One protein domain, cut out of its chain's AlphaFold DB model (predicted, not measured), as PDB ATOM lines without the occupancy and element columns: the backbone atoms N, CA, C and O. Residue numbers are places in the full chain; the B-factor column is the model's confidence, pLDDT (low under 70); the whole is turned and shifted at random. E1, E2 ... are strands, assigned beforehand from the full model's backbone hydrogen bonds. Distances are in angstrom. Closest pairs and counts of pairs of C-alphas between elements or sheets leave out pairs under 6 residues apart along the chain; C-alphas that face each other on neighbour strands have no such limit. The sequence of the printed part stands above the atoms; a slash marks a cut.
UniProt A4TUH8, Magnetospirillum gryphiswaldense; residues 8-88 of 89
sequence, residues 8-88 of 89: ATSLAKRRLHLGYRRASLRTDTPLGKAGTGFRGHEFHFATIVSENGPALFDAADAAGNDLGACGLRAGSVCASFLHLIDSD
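What this domain is: This is residues 8 to 88 of the 89 residues of a protein of Magnetospirillum gryphiswaldense (UniProt A4TUH8). A strongly twisted sheet of five antiparallel strands, E6 E5 E2 E3 E9, is the main body, with the long hairpin of E2 and E3 arching through it where E2 bends sharply. Two small two-strand ribbons extend it: E1 with E4 beyond the end where E2 begins and E3 ends, and the hairpin of E7 and E8, with E7 carrying on from E6. The printed part has 81 residues with nine named strands, E1 to E9 in chain order, and no named helix; both ribbons are antiparallel, and the class is all strand. The whole is compact, with a radius of gyration of the C-alphas of 12.5 A and spans of 36 by 31 by 19 A.

Where its parts are: In the large sheet, E2 is residues 17 to 25, 20.7 A from first to last C-alpha, and begins with C-alpha 17 at (30.795, 24.801, 38.096). E3 is residues 37 to 44, 21.6 A. E5 is residues 57 to 61, 12.8 A, and E6 is residues 66 to 70, 11.1 A. E9, residues 82 to 87, is 12.8 A long and ends with C-alpha 87 at (34.790, 29.932, 58.894). E1 is residues 8 to 10, 7.1 A, with C-alpha 8 at (38.562, 38.297, 32.447); E4 is residues 47 to 51, 10.6 A. E7 is residues 72 to 74, 7.1 A, and E8 is residues 77 to 79, 6.9 A.

How they stand to each other: E2 and E3 form a hairpin at 151 degrees, with N 21 and O 40 2.8 A apart; E2 bends by 80 degrees at residue 20. On the other side of E2, E5 is antiparallel to it at 135 degrees, with N 22 and O 60 2.9 A apart. E5 and E6 form a hairpin, with N 59 and O 68 2.9 A apart. E9 is antiparallel to E3 at 156 degrees, with N 83 and O 41 2.8 A apart. E6 and E9 are the edge strands. E6 runs on into E7 across one residue, at 29 degrees. E7 and E8 form a hairpin at 172 degrees, with N 72 and O 79 2.8 A apart. E1 and E4 are antiparallel at 169 degrees, with N 10 and O 47 2.9 A apart. The closest C-alphas of E4 and E7, those of Glu 51 and Leu 72, are 7.6 A apart; E1 and E8 are apart.

The domain as a whole: The two C-alphas farthest apart, those of Ala 12 and Lys 33, are 36.4 A from each other. The printed part has no cut. The link from E2 to E3, 11 residues, is long. The mean pLDDT of the printed part is 96.3, and no printed residue is under 70.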
ATOM      1  N   ALA A   8      39.558  38.257  33.509       96.19
ATOM      2  CA  ALA A   8      38.562  38.297  32.447       96.19
ATOM      3  C   ALA A   8      37.753  37.000  32.447       96.19
ATOM      4  O   ALA A   8      38.310  35.903  32.498       96.19
ATOM      5  N   THR A   9      36.430  37.130  32.364       95.44
ATOM      6  CA  THR A   9      35.496  36.004  32.334       95.44
ATOM      7  C   THR A   9      34.546  36.127  31.148       95.44
ATOM      8  O   THR A   9      34.350  37.212  30.597       95.44
ATOM      9  N   SER A  10      33.963  35.008  30.728       95.31
ATOM     10  CA  SER A  10      33.020  34.955  29.614       95.31
ATOM     11  C   SER A  10      31.817  34.080  29.933       95.31
ATOM     12  O   SER A  10      31.922  33.062  30.615       95.31
ATOM     13  N   LEU A  11      30.663  34.460  29.388       94.06
ATOM     14  CA  LEU A  11      29.442  33.651  29.374       94.06
ATOM     15  C   LEU A  11      29.149  33.057  27.986       94.06
ATOM     16  O   LEU A  11      28.112  32.417  27.809       94.06
ATOM     17  N   ALA A  12      30.039  33.267  27.005       94.19
ATOM     18  CA  ALA A  12      29.846  32.809  25.628       94.19
ATOM     19  C   ALA A  12      29.908  31.278  25.519       94.19
ATOM     20  O   ALA A  12      29.061  30.662  24.878       94.19
ATOM     21  N   LYS A  13      30.885  30.661  26.192       90.62
ATOM     22  CA  LYS A  13      30.956  29.211  26.402       90.62
ATOM     23  C   LYS A  13      30.688  28.946  27.875       90.62
ATOM     24  O   LYS A  13      31.531  29.237  28.718       90.62
ATOM     25  N   ARG A  14      29.486  28.462  28.177       88.81
ATOM     26  CA  ARG A  14      29.042  28.209  29.549       88.81
ATOM     27  C   ARG A  14      29.568  26.860  30.015       88.81
ATOM     28  O   ARG A  14      29.414  25.869  29.306       88.81
ATOM     29  N   ARG A  15      30.129  26.815  31.218       91.69
ATOM     30  CA  ARG A  15      30.469  25.566  31.907       91.69
ATOM     31  C   ARG A  15      29.898  25.640  33.308       91.69
ATOM     32  O   ARG A  15      30.201  26.593  34.011       91.69
ATOM     33  N   LEU A  16      29.067  24.671  33.688       95.12
ATOM     34  CA  LEU A  16      28.556  24.608  35.051       95.12
ATOM     35  C   LEU A  16      29.687  24.194  35.989       95.12
ATOM     36  O   LEU A  16      30.203  23.082  35.893       95.12
ATOM     37  N   HIS A  17      30.036  25.093  36.895       95.00
ATOM     38  CA  HIS A  17      30.795  24.801  38.096       95.00
ATOM     39  C   HIS A  17      29.801  24.689  39.243       95.00
ATOM     40  O   HIS A  17      29.030  25.621  39.465       95.00
ATOM     41  N   LEU A  18      29.774  23.541  39.920       96.94
ATOM     42  CA  LEU A  18      28.884  23.297  41.049       96.94
ATOM     43  C   LEU A  18      29.554  22.374  42.066       96.94
ATOM     44  O   LEU A  18      30.086  21.324  41.703       96.94
ATOM     45  N   GLY A  19      29.487  22.738  43.341       97.69
ATOM     46  CA  GLY A  19      29.810  21.836  44.441       97.69
ATOM     47  C   GLY A  19      30.210  22.559  45.717       97.69
ATOM     48  O   GLY A  19      30.538  23.744  45.702       97.69
ATOM     49  N   TYR A  20      30.202  21.826  46.828       98.19
ATOM     50  CA  TYR A  20      30.731  22.314  48.098       98.19
ATOM     51  C   TYR A  20      32.255  22.387  48.073       98.19
ATOM     52  O   TYR A  20      32.925  21.613  47.378       98.19
ATOM     53  N   ARG A  21      32.783  23.346  48.830       98.12
ATOM     54  CA  ARG A  21      34.197  23.707  48.854       98.12
ATOM     55  C   ARG A  21      34.655  23.959  50.280       98.12
ATOM     56  O   ARG A  21      33.929  24.554  51.079       98.12
ATOM     57  N   ARG A  22      35.876  23.527  50.562       98.31
ATOM     58  CA  ARG A  22      36.689  24.023  51.669       98.31
ATOM     59  C   ARG A  22      37.762  24.922  51.079       98.31
ATOM     60  O   ARG A  22      38.308  24.580  50.034       98.31
ATOM     61  N   ALA A  23      38.035  26.054  51.708       98.31
ATOM     62  CA  ALA A  23      38.987  27.031  51.202       98.31
ATOM     63  C   ALA A  23      39.817  27.619  52.339       98.31
ATOM     64  O   ALA A  23      39.254  28.004  53.354       98.31
ATOM     65  N   SER A  24      41.132  27.720  52.176       98.44
ATOM     66  CA  SER A  24      42.026  28.342  53.158       98.44
ATOM     67  C   SER A  24      42.666  29.599  52.583       98.44
ATOM     68  O   SER A  24      43.113  29.618  51.436       98.44
ATOM     69  N   LEU A  25      42.689  30.684  53.360       98.25
ATOM     70  CA  LEU A  25      43.310  31.935  52.923       98.25
ATOM     71  C   LEU A  25      44.819  31.770  52.736       98.25
ATOM     72  O   LEU A  25      45.526  31.344  53.646       98.25
ATOM     73  N   ARG A  26      45.346  32.218  51.595       98.12
ATOM     74  CA  ARG A  26      46.795  32.187  51.324       98.12
ATOM     75  C   ARG A  26      47.569  33.342  51.965       98.12
ATOM     76  O   ARG A  26      48.797  33.353  51.950       98.12
ATOM     77  N   THR A  27      46.875  34.363  52.460       96.19
ATOM     78  CA  THR A  27      47.476  35.551  53.075       96.19
ATOM     79  C   THR A  27      46.512  36.191  54.071       96.19
ATOM     80  O   THR A  27      45.331  35.849  54.089       96.19
ATOM     81  N   ASP A  28      46.997  37.157  54.845       96.19
ATOM     82  CA  ASP A  28      46.149  37.997  55.687       96.19
ATOM     83  C   ASP A  28      45.232  38.866  54.814       96.19
ATOM     84  O   ASP A  28      45.683  39.572  53.908       96.19
ATOM     85  N   THR A  29      43.933  38.825  55.096       95.06
ATOM     86  CA  THR A  29      42.905  39.608  54.401       95.06
ATOM     87  C   THR A  29      41.888  40.154  55.406       95.06
ATOM     88  O   THR A  29      41.878  39.736  56.563       95.06
ATOM     89  N   PRO A  30      40.971  41.044  54.989       92.62
ATOM     90  CA  PRO A  30      39.847  41.435  55.838       92.62
ATOM     91  C   PRO A  30      38.929  40.273  56.251       92.62
ATOM     92  O   PRO A  30      38.181  40.422  57.210       92.62
ATOM     93  N   LEU A  31      38.974  39.132  55.549       93.44
ATOM     94  CA  LEU A  31      38.202  37.939  55.907       93.44
ATOM     95  C   LEU A  31      38.844  37.148  57.058       93.44
ATOM     96  O   LEU A  31      38.146  36.399  57.731       93.44
ATOM     97  N   GLY A  32      40.154  37.282  57.287       95.19
ATOM     98  CA  GLY A  32      40.871  36.485  58.279       95.19
ATOM     99  C   GLY A  32      42.383  36.455  58.069       95.19
ATOM    100  O   GLY A  32      42.926  37.074  57.150       95.19
ATOM    101  N   LYS A  33      43.072  35.718  58.941       96.88
ATOM    102  CA  LYS A  33      44.517  35.495  58.841       96.88
ATOM    103  C   LYS A  33      44.837  34.465  57.760       96.88
ATOM    104  O   LYS A  33      43.986  33.665  57.373       96.88
ATOM    105  N   ALA A  34      46.077  34.474  57.278       97.44
ATOM    106  CA  ALA A  34      46.576  33.385  56.447       97.44
ATOM    107  C   ALA A  34      46.328  32.036  57.149       97.44
ATOM    108  O   ALA A  34      46.583  31.892  58.344       97.44
ATOM    109  N   GLY A  35      45.809  31.062  56.408       97.94
ATOM    110  CA  GLY A  35      45.419  29.753  56.921       97.94
ATOM    111  C   GLY A  35      44.008  29.674  57.506       97.94
ATOM    112  O   GLY A  35      43.542  28.558  57.714       97.94
ATOM    113  N   THR A  36      43.291  30.791  57.722       98.06
ATOM    114  CA  THR A  36      41.874  30.730  58.119       98.06
ATOM    115  C   THR A  36      41.090  29.950  57.065       98.06
ATOM    116  O   THR A  36      41.115  30.293  55.876       98.06
ATOM    117  N   GLY A  37      40.446  28.876  57.517       98.12
ATOM    118  CA  GLY A  37      39.633  27.993  56.698       98.12
ATOM    119  C   GLY A  37      38.200  28.492  56.586       98.12
ATOM    120  O   GLY A  37      37.685  29.158  57.480       98.12
ATOM    121  N   PHE A  38      37.556  28.171  55.475       98.31
ATOM    122  CA  PHE A  38      36.166  28.481  55.194       98.31
ATOM    123  C   PHE A  38      35.478  27.299  54.532       98.31
ATOM    124  O   PHE A  38      36.069  26.551  53.747       98.31
ATOM    125  N   ARG A  39      34.178  27.196  54.786       98.19
ATOM    126  CA  ARG A  39      33.257  26.286  54.113       98.19
ATOM    127  C   ARG A  39      32.311  27.095  53.252       98.19
ATOM    128  O   ARG A  39      31.840  28.157  53.652       98.19
ATOM    129  N   GLY A  40      32.018  26.586  52.067       97.69
ATOM    130  CA  GLY A  40      31.159  27.275  51.120       97.69
ATOM    131  C   GLY A  40      30.774  26.406  49.940       97.69
ATOM    132  O   GLY A  40      30.921  25.181  49.963       97.69
ATOM    133  N   HIS A  41      30.298  27.050  48.883       98.06
ATOM    134  CA  HIS A  41      30.029  26.394  47.611       98.06
ATOM    135  C   HIS A  41      30.502  27.238  46.429       98.06
ATOM    136  O   HIS A  41      30.572  28.462  46.494       98.06
ATOM    137  N   GLU A  42      30.785  26.577  45.318       97.94
ATOM    138  CA  GLU A  42      31.037  27.201  44.023       97.94
ATOM    139  C   GLU A  42      29.808  26.971  43.143       97.94
ATOM    140  O   GLU A  42      29.347  25.834  43.019       97.94
ATOM    141  N   PHE A  43      29.260  28.040  42.562       96.56
ATOM    142  CA  PHE A  43      28.177  27.949  41.583       96.56
ATOM    143  C   PHE A  43      28.281  29.063  40.542       96.56
ATOM    144  O   PHE A  43      27.988  30.221  40.832       96.56
ATOM    145  N   HIS A  44      28.670  28.725  39.312       95.94
ATOM    146  CA  HIS A  44      28.644  29.671  38.193       95.94
ATOM    147  C   HIS A  44      28.690  28.973  36.832       95.94
ATOM    148  O   HIS A  44      29.106  27.825  36.703       95.94
ATOM    149  N   PHE A  45      28.290  29.715  35.795       96.75
ATOM    150  CA  PHE A  45      28.441  29.315  34.390       96.75
ATOM    151  C   PHE A  45      29.600  30.008  33.668       96.75
ATOM    152  O   PHE A  45      29.917  29.653  32.529       96.75
ATOM    153  N   ALA A  46      30.183  31.033  34.294       95.38
ATOM    154  CA  ALA A  46      31.250  31.821  33.702       95.38
ATOM    155  C   ALA A  46      32.508  30.971  33.512       95.38
ATOM    156  O   ALA A  46      32.879  30.199  34.393       95.38
ATOM    157  N   THR A  47      33.175  31.148  32.377       95.38
ATOM    158  CA  THR A  47      34.516  30.616  32.130       95.38
ATOM    159  C   THR A  47      35.552  31.705  32.372       95.38
ATOM    160  O   THR A  47      35.318  32.870  32.048       95.38
ATOM    161  N   ILE A  48      36.696  31.334  32.945       94.62
ATOM    162  CA  ILE A  48      37.848  32.227  33.093       94.62
ATOM    163  C   ILE A  48      38.589  32.257  31.753       94.62
ATOM    164  O   ILE A  48      38.993  31.216  31.241       94.62
ATOM    165  N   VAL A  49      38.730  33.449  31.177       95.88
ATOM    166  CA  VAL A  49      39.499  33.690  29.944       95.88
ATOM    167  C   VAL A  49      40.953  34.005  30.288       95.88
ATOM    168  O   VAL A  49      41.864  33.539  29.612       95.88
ATOM    169  N   SER A  50      41.168  34.776  31.355       95.94
ATOM    170  CA  SER A  50      42.491  35.052  31.913       95.94
ATOM    171  C   SER A  50      42.371  35.395  33.390       95.94
ATOM    172  O   SER A  50      41.480  36.156  33.763       95.94
ATOM    173  N   GLU A  51      43.299  34.912  34.203       95.88
ATOM    174  CA  GLU A  51      43.397  35.204  35.632       95.88
ATOM    175  C   GLU A  51      44.881  35.292  35.984       95.88
ATOM    176  O   GLU A  51      45.593  34.295  35.914       95.88
ATOM    177  N   ASN A  52      45.370  36.498  36.283       95.50
ATOM    178  CA  ASN A  52      46.802  36.739  36.461       95.50
ATOM    179  C   ASN A  52      47.085  37.430  37.791       95.50
ATOM    180  O   ASN A  52      46.884  38.628  37.916       95.50
ATOM    181  N   GLY A  53      47.626  36.727  38.776       95.00
ATOM    182  CA  GLY A  53      48.074  37.362  40.011       95.00
ATOM    183  C   GLY A  53      47.978  36.442  41.217       95.00
ATOM    184  O   GLY A  53      47.796  35.234  41.061       95.00
ATOM    185  N   PRO A  54      48.134  36.996  42.430       96.94
ATOM    186  CA  PRO A  54      48.135  36.197  43.642       96.94
ATOM    187  C   PRO A  54      46.755  35.594  43.903       96.94
ATOM    188  O   PRO A  54      45.772  36.325  44.061       96.94
ATOM    189  N   ALA A  55      46.707  34.266  44.006       97.81
ATOM    190  CA  ALA A  55      45.500  33.558  44.403       97.81
ATOM    191  C   ALA A  55      45.059  33.946  45.822       97.81
ATOM    192  O   ALA A  55      45.884  34.274  46.689       97.81
ATOM    193  N   LEU A  56      43.747  33.908  46.046       98.19
ATOM    194  CA  LEU A  56      43.139  34.243  47.333       98.19
ATOM    195  C   LEU A  56      43.088  33.025  48.264       98.19
ATOM    196  O   LEU A  56      43.457  33.139  49.435       98.19
ATOM    197  N   PHE A  57      42.687  31.871  47.727       98.56
ATOM    198  CA  PHE A  57      42.495  30.633  48.475       98.56
ATOM    199  C   PHE A  57      43.282  29.466  47.882       98.56
ATOM    200  O   PHE A  57      43.521  29.434  46.675       98.56
ATOM    201  N   ASP A  58      43.606  28.486  48.719       98.62
ATOM    202  CA  ASP A  58      43.738  27.087  48.297       98.62
ATOM    203  C   ASP A  58      42.403  26.383  48.561       98.62
ATOM    204  O   ASP A  58      41.775  26.643  49.589       98.62
ATOM    205  N   ALA A  59      41.925  25.549  47.633       98.31
ATOM    206  CA  ALA A  59      40.593  24.956  47.710       98.31
ATOM    207  C   ALA A  59      40.599  23.433  47.571       98.31
ATOM    208  O   ALA A  59      41.367  22.857  46.810       98.31
ATOM    209  N   ALA A  60      39.661  22.793  48.262       98.56
ATOM    210  CA  ALA A  60      39.359  21.376  48.139       98.56
ATOM    211  C   ALA A  60      37.848  21.154  47.997       98.56
ATOM    212  O   ALA A  60      37.033  21.986  48.416       98.56
ATOM    213  N   ASP A  61      37.454  20.024  47.414       97.81
ATOM    214  CA  ASP A  61      36.052  19.609  47.387       97.81
ATOM    215  C   ASP A  61      35.587  19.033  48.742       97.81
ATOM    216  O   ASP A  61      36.331  18.963  49.724       97.81
ATOM    217  N   ALA A  62      34.318  18.623  48.819       95.06
ATOM    218  CA  ALA A  62      33.745  18.059  50.042       95.06
ATOM    219  C   ALA A  62      34.386  16.731  50.485       95.06
ATOM    220  O   ALA A  62      34.333  16.411  51.673       95.06
ATOM    221  N   ALA A  63      34.974  15.972  49.557       96.50
ATOM    222  CA  ALA A  63      35.689  14.731  49.844       96.50
ATOM    223  C   ALA A  63      37.155  14.983  50.245       96.50
ATOM    224  O   ALA A  63      37.845  14.051  50.651       96.50
ATOM    225  N   GLY A  64      37.616  16.236  50.180       96.38
ATOM    226  CA  GLY A  64      38.992  16.620  50.478       96.38
ATOM    227  C   GLY A  64      39.935  16.481  49.285       96.38
ATOM    228  O   GLY A  64      41.145  16.563  49.481       96.38
ATOM    229  N   ASN A  65      39.419  16.290  48.067       98.12
ATOM    230  CA  ASN A  65      40.261  16.316  46.877       98.12
ATOM    231  C   ASN A  65      40.726  17.749  46.622       98.12
ATOM    232  O   ASN A  65      39.910  18.675  46.625       98.12
ATOM    233  N   ASP A  66      42.022  17.914  46.378       98.06
ATOM    234  CA  ASP A  66      42.621  19.203  46.050       98.06
ATOM    235  C   ASP A  66      42.091  19.720  44.702       98.06
ATOM    236  O   ASP A  66      42.113  19.013  43.690       98.06
ATOM    237  N   LEU A  67      41.592  20.954  44.703       97.56
ATOM    238  CA  LEU A  67      41.133  21.678  43.517       97.56
ATOM    239  C   LEU A  67      42.126  22.768  43.094       97.56
ATOM    240  O   LEU A  67      41.919  23.423  42.069       97.56
ATOM    241  N   GLY A  68      43.202  22.948  43.857       97.81
ATOM    242  CA  GLY A  68      44.246  23.928  43.632       97.81
ATOM    243  C   GLY A  68      43.897  25.326  44.135       97.81
ATOM    244  O   GLY A  68      42.938  25.563  44.875       97.81
ATOM    245  N   ALA A  69      44.729  26.276  43.721       97.81
ATOM    246  CA  ALA A  69      44.574  27.678  44.071       97.81
ATOM    247  C   ALA A  69      43.414  28.315  43.291       97.81
ATOM    248  O   ALA A  69      43.243  28.052  42.101       97.81
ATOM    249  N   CYS A  70      42.639  29.185  43.939       97.19
ATOM    250  CA  CYS A  70      41.523  29.871  43.296       97.19
ATOM    251  C   CYS A  70      41.276  31.281  43.845       97.19
ATOM    252  O   CYS A  70      41.765  31.683  44.910       97.19
ATOM    253  N   GLY A  71      40.475  32.031  43.088       97.19
ATOM    254  CA  GLY A  71      40.223  33.437  43.349       97.19
ATOM    255  C   GLY A  71      41.470  34.285  43.124       97.19
ATOM    256  O   GLY A  71      42.554  33.795  42.820       97.19
ATOM    257  N   LEU A  72      41.315  35.587  43.302       97.56
ATOM    258  CA  LEU A  72      42.351  36.554  42.989       97.56
ATOM    259  C   LEU A  72      42.311  37.708  43.982       97.56
ATOM    260  O   LEU A  72      41.238  38.114  44.439       97.56
ATOM    261  N   ARG A  73      43.482  38.270  44.277       95.88
ATOM    262  CA  ARG A  73      43.590  39.509  45.048       95.88
ATOM    263  C   ARG A  73      44.516  40.534  44.404       95.88
ATOM    264  O   ARG A  73      45.527  40.181  43.799       95.88
ATOM    265  N   ALA A  74      44.215  41.806  44.633       95.25
ATOM    266  CA  ALA A  74      45.100  42.935  44.370       95.25
ATOM    267  C   ALA A  74      44.862  44.024  45.428       95.25
ATOM    268  O   ALA A  74      43.800  44.647  45.469       95.25
ATOM    269  N   GLY A  75      45.838  44.241  46.315       92.06
ATOM    270  CA  GLY A  75      45.680  45.155  47.450       92.06
ATOM    271  C   GLY A  75      44.515  44.739  48.354       92.06
ATOM    272  O   GLY A  75      44.489  43.617  48.851       92.06
ATOM    273  N   SER A  76      43.550  45.640  48.547       92.44
ATOM    274  CA  SER A  76      42.330  45.403  49.330       92.44
ATOM    275  C   SER A  76      41.196  44.735  48.543       92.44
ATOM    276  O   SER A  76      40.155  44.427  49.121       92.44
ATOM    277  N   VAL A  77      41.366  44.507  47.237       95.75
ATOM    278  CA  VAL A  77      40.340  43.896  46.388       95.75
ATOM    279  C   VAL A  77      40.568  42.394  46.322       95.75
ATOM    280  O   VAL A  77      41.654  41.937  45.966       95.75
ATOM    281  N   CYS A  78      39.527  41.634  46.644       96.38
ATOM    282  CA  CYS A  78      39.503  40.178  46.605       96.38
ATOM    283  C   CYS A  78      38.296  39.728  45.777       96.38
ATOM    284  O   CYS A  78      37.217  40.308  45.896       96.38
ATOM    285  N   ALA A  79      38.462  38.694  44.957       95.94
ATOM    286  CA  ALA A  79      37.355  38.058  44.255       95.94
ATOM    287  C   ALA A  79      37.531  36.543  44.222       95.94
ATOM    288  O   ALA A  79      38.643  36.030  44.125       95.94
ATOM    289  N   SER A  80      36.414  35.831  44.277       96.81
ATOM    290  CA  SER A  80      36.346  34.389  44.083       96.81
ATOM    291  C   SER A  80      34.948  34.018  43.593       96.81
ATOM    292  O   SER A  80      33.991  34.751  43.836       96.81
ATOM    293  N   PHE A  81      34.833  32.872  42.927       97.31
ATOM    294  CA  PHE A  81      33.544  32.232  42.660       97.31
ATOM    295  C   PHE A  81      33.015  31.426  43.856       97.31
ATOM    296  O   PHE A  81      31.922  30.864  43.790       97.31
ATOM    297  N   LEU A  82      33.782  31.352  44.947       97.94
ATOM    298  CA  LEU A  82      33.360  30.735  46.196       97.94
ATOM    299  C   LEU A  82      32.384  31.639  46.947       97.94
ATOM    300  O   LEU A  82      32.693  32.783  47.277       97.94
ATOM    301  N   HIS A  83      31.225  31.085  47.272       97.81
ATOM    302  CA  HIS A  83      30.254  31.670  48.181       97.81
ATOM    303  C   HIS A  83      30.541  31.090  49.567       97.81
ATOM    304  O   HIS A  83      30.247  29.920  49.825       97.81
ATOM    305  N   LEU A  84      31.182  31.883  50.424       97.12
ATOM    306  CA  LEU A  84      31.524  31.468  51.784       97.12
ATOM    307  C   LEU A  84      30.260  31.425  52.651       97.12
ATOM    308  O   LEU A  84      29.393  32.289  52.531       97.12
ATOM    309  N   ILE A  85      30.168  30.412  53.508       97.25
ATOM    310  CA  ILE A  85      29.049  30.188  54.430       97.25
ATOM    311  C   ILE A  85      29.521  30.361  55.872       97.25
ATOM    312  O   ILE A  85      28.868  31.055  56.642       97.25
ATOM    313  N   ASP A  86      30.647  29.737  56.226       96.75
ATOM    314  CA  ASP A  86      31.185  29.739  57.587       96.75
ATOM    315  C   ASP A  86      32.716  29.649  57.575       96.75
ATOM    316  O   ASP A  86      33.303  29.176  56.595       96.75
ATOM    317  N   SER A  87      33.356  30.100  58.650       95.62
ATOM    318  CA  SER A  87      34.790  29.932  58.894       95.62
ATOM    319  C   SER A  87      35.048  28.693  59.748       95.62
ATOM    320  O   SER A  87      34.282  28.409  60.664       95.62
ATOM    321  N   ASP A  88      36.147  27.984  59.500       88.62
ATOM    322  CA  ASP A  88      36.615  26.955  60.426       88.62
ATOM    323  C   ASP A  88      37.036  27.638  61.748       88.62
ATOM    324  O   ASP A  88      37.765  28.633  61.730       88.62
TER     325      ASP A  88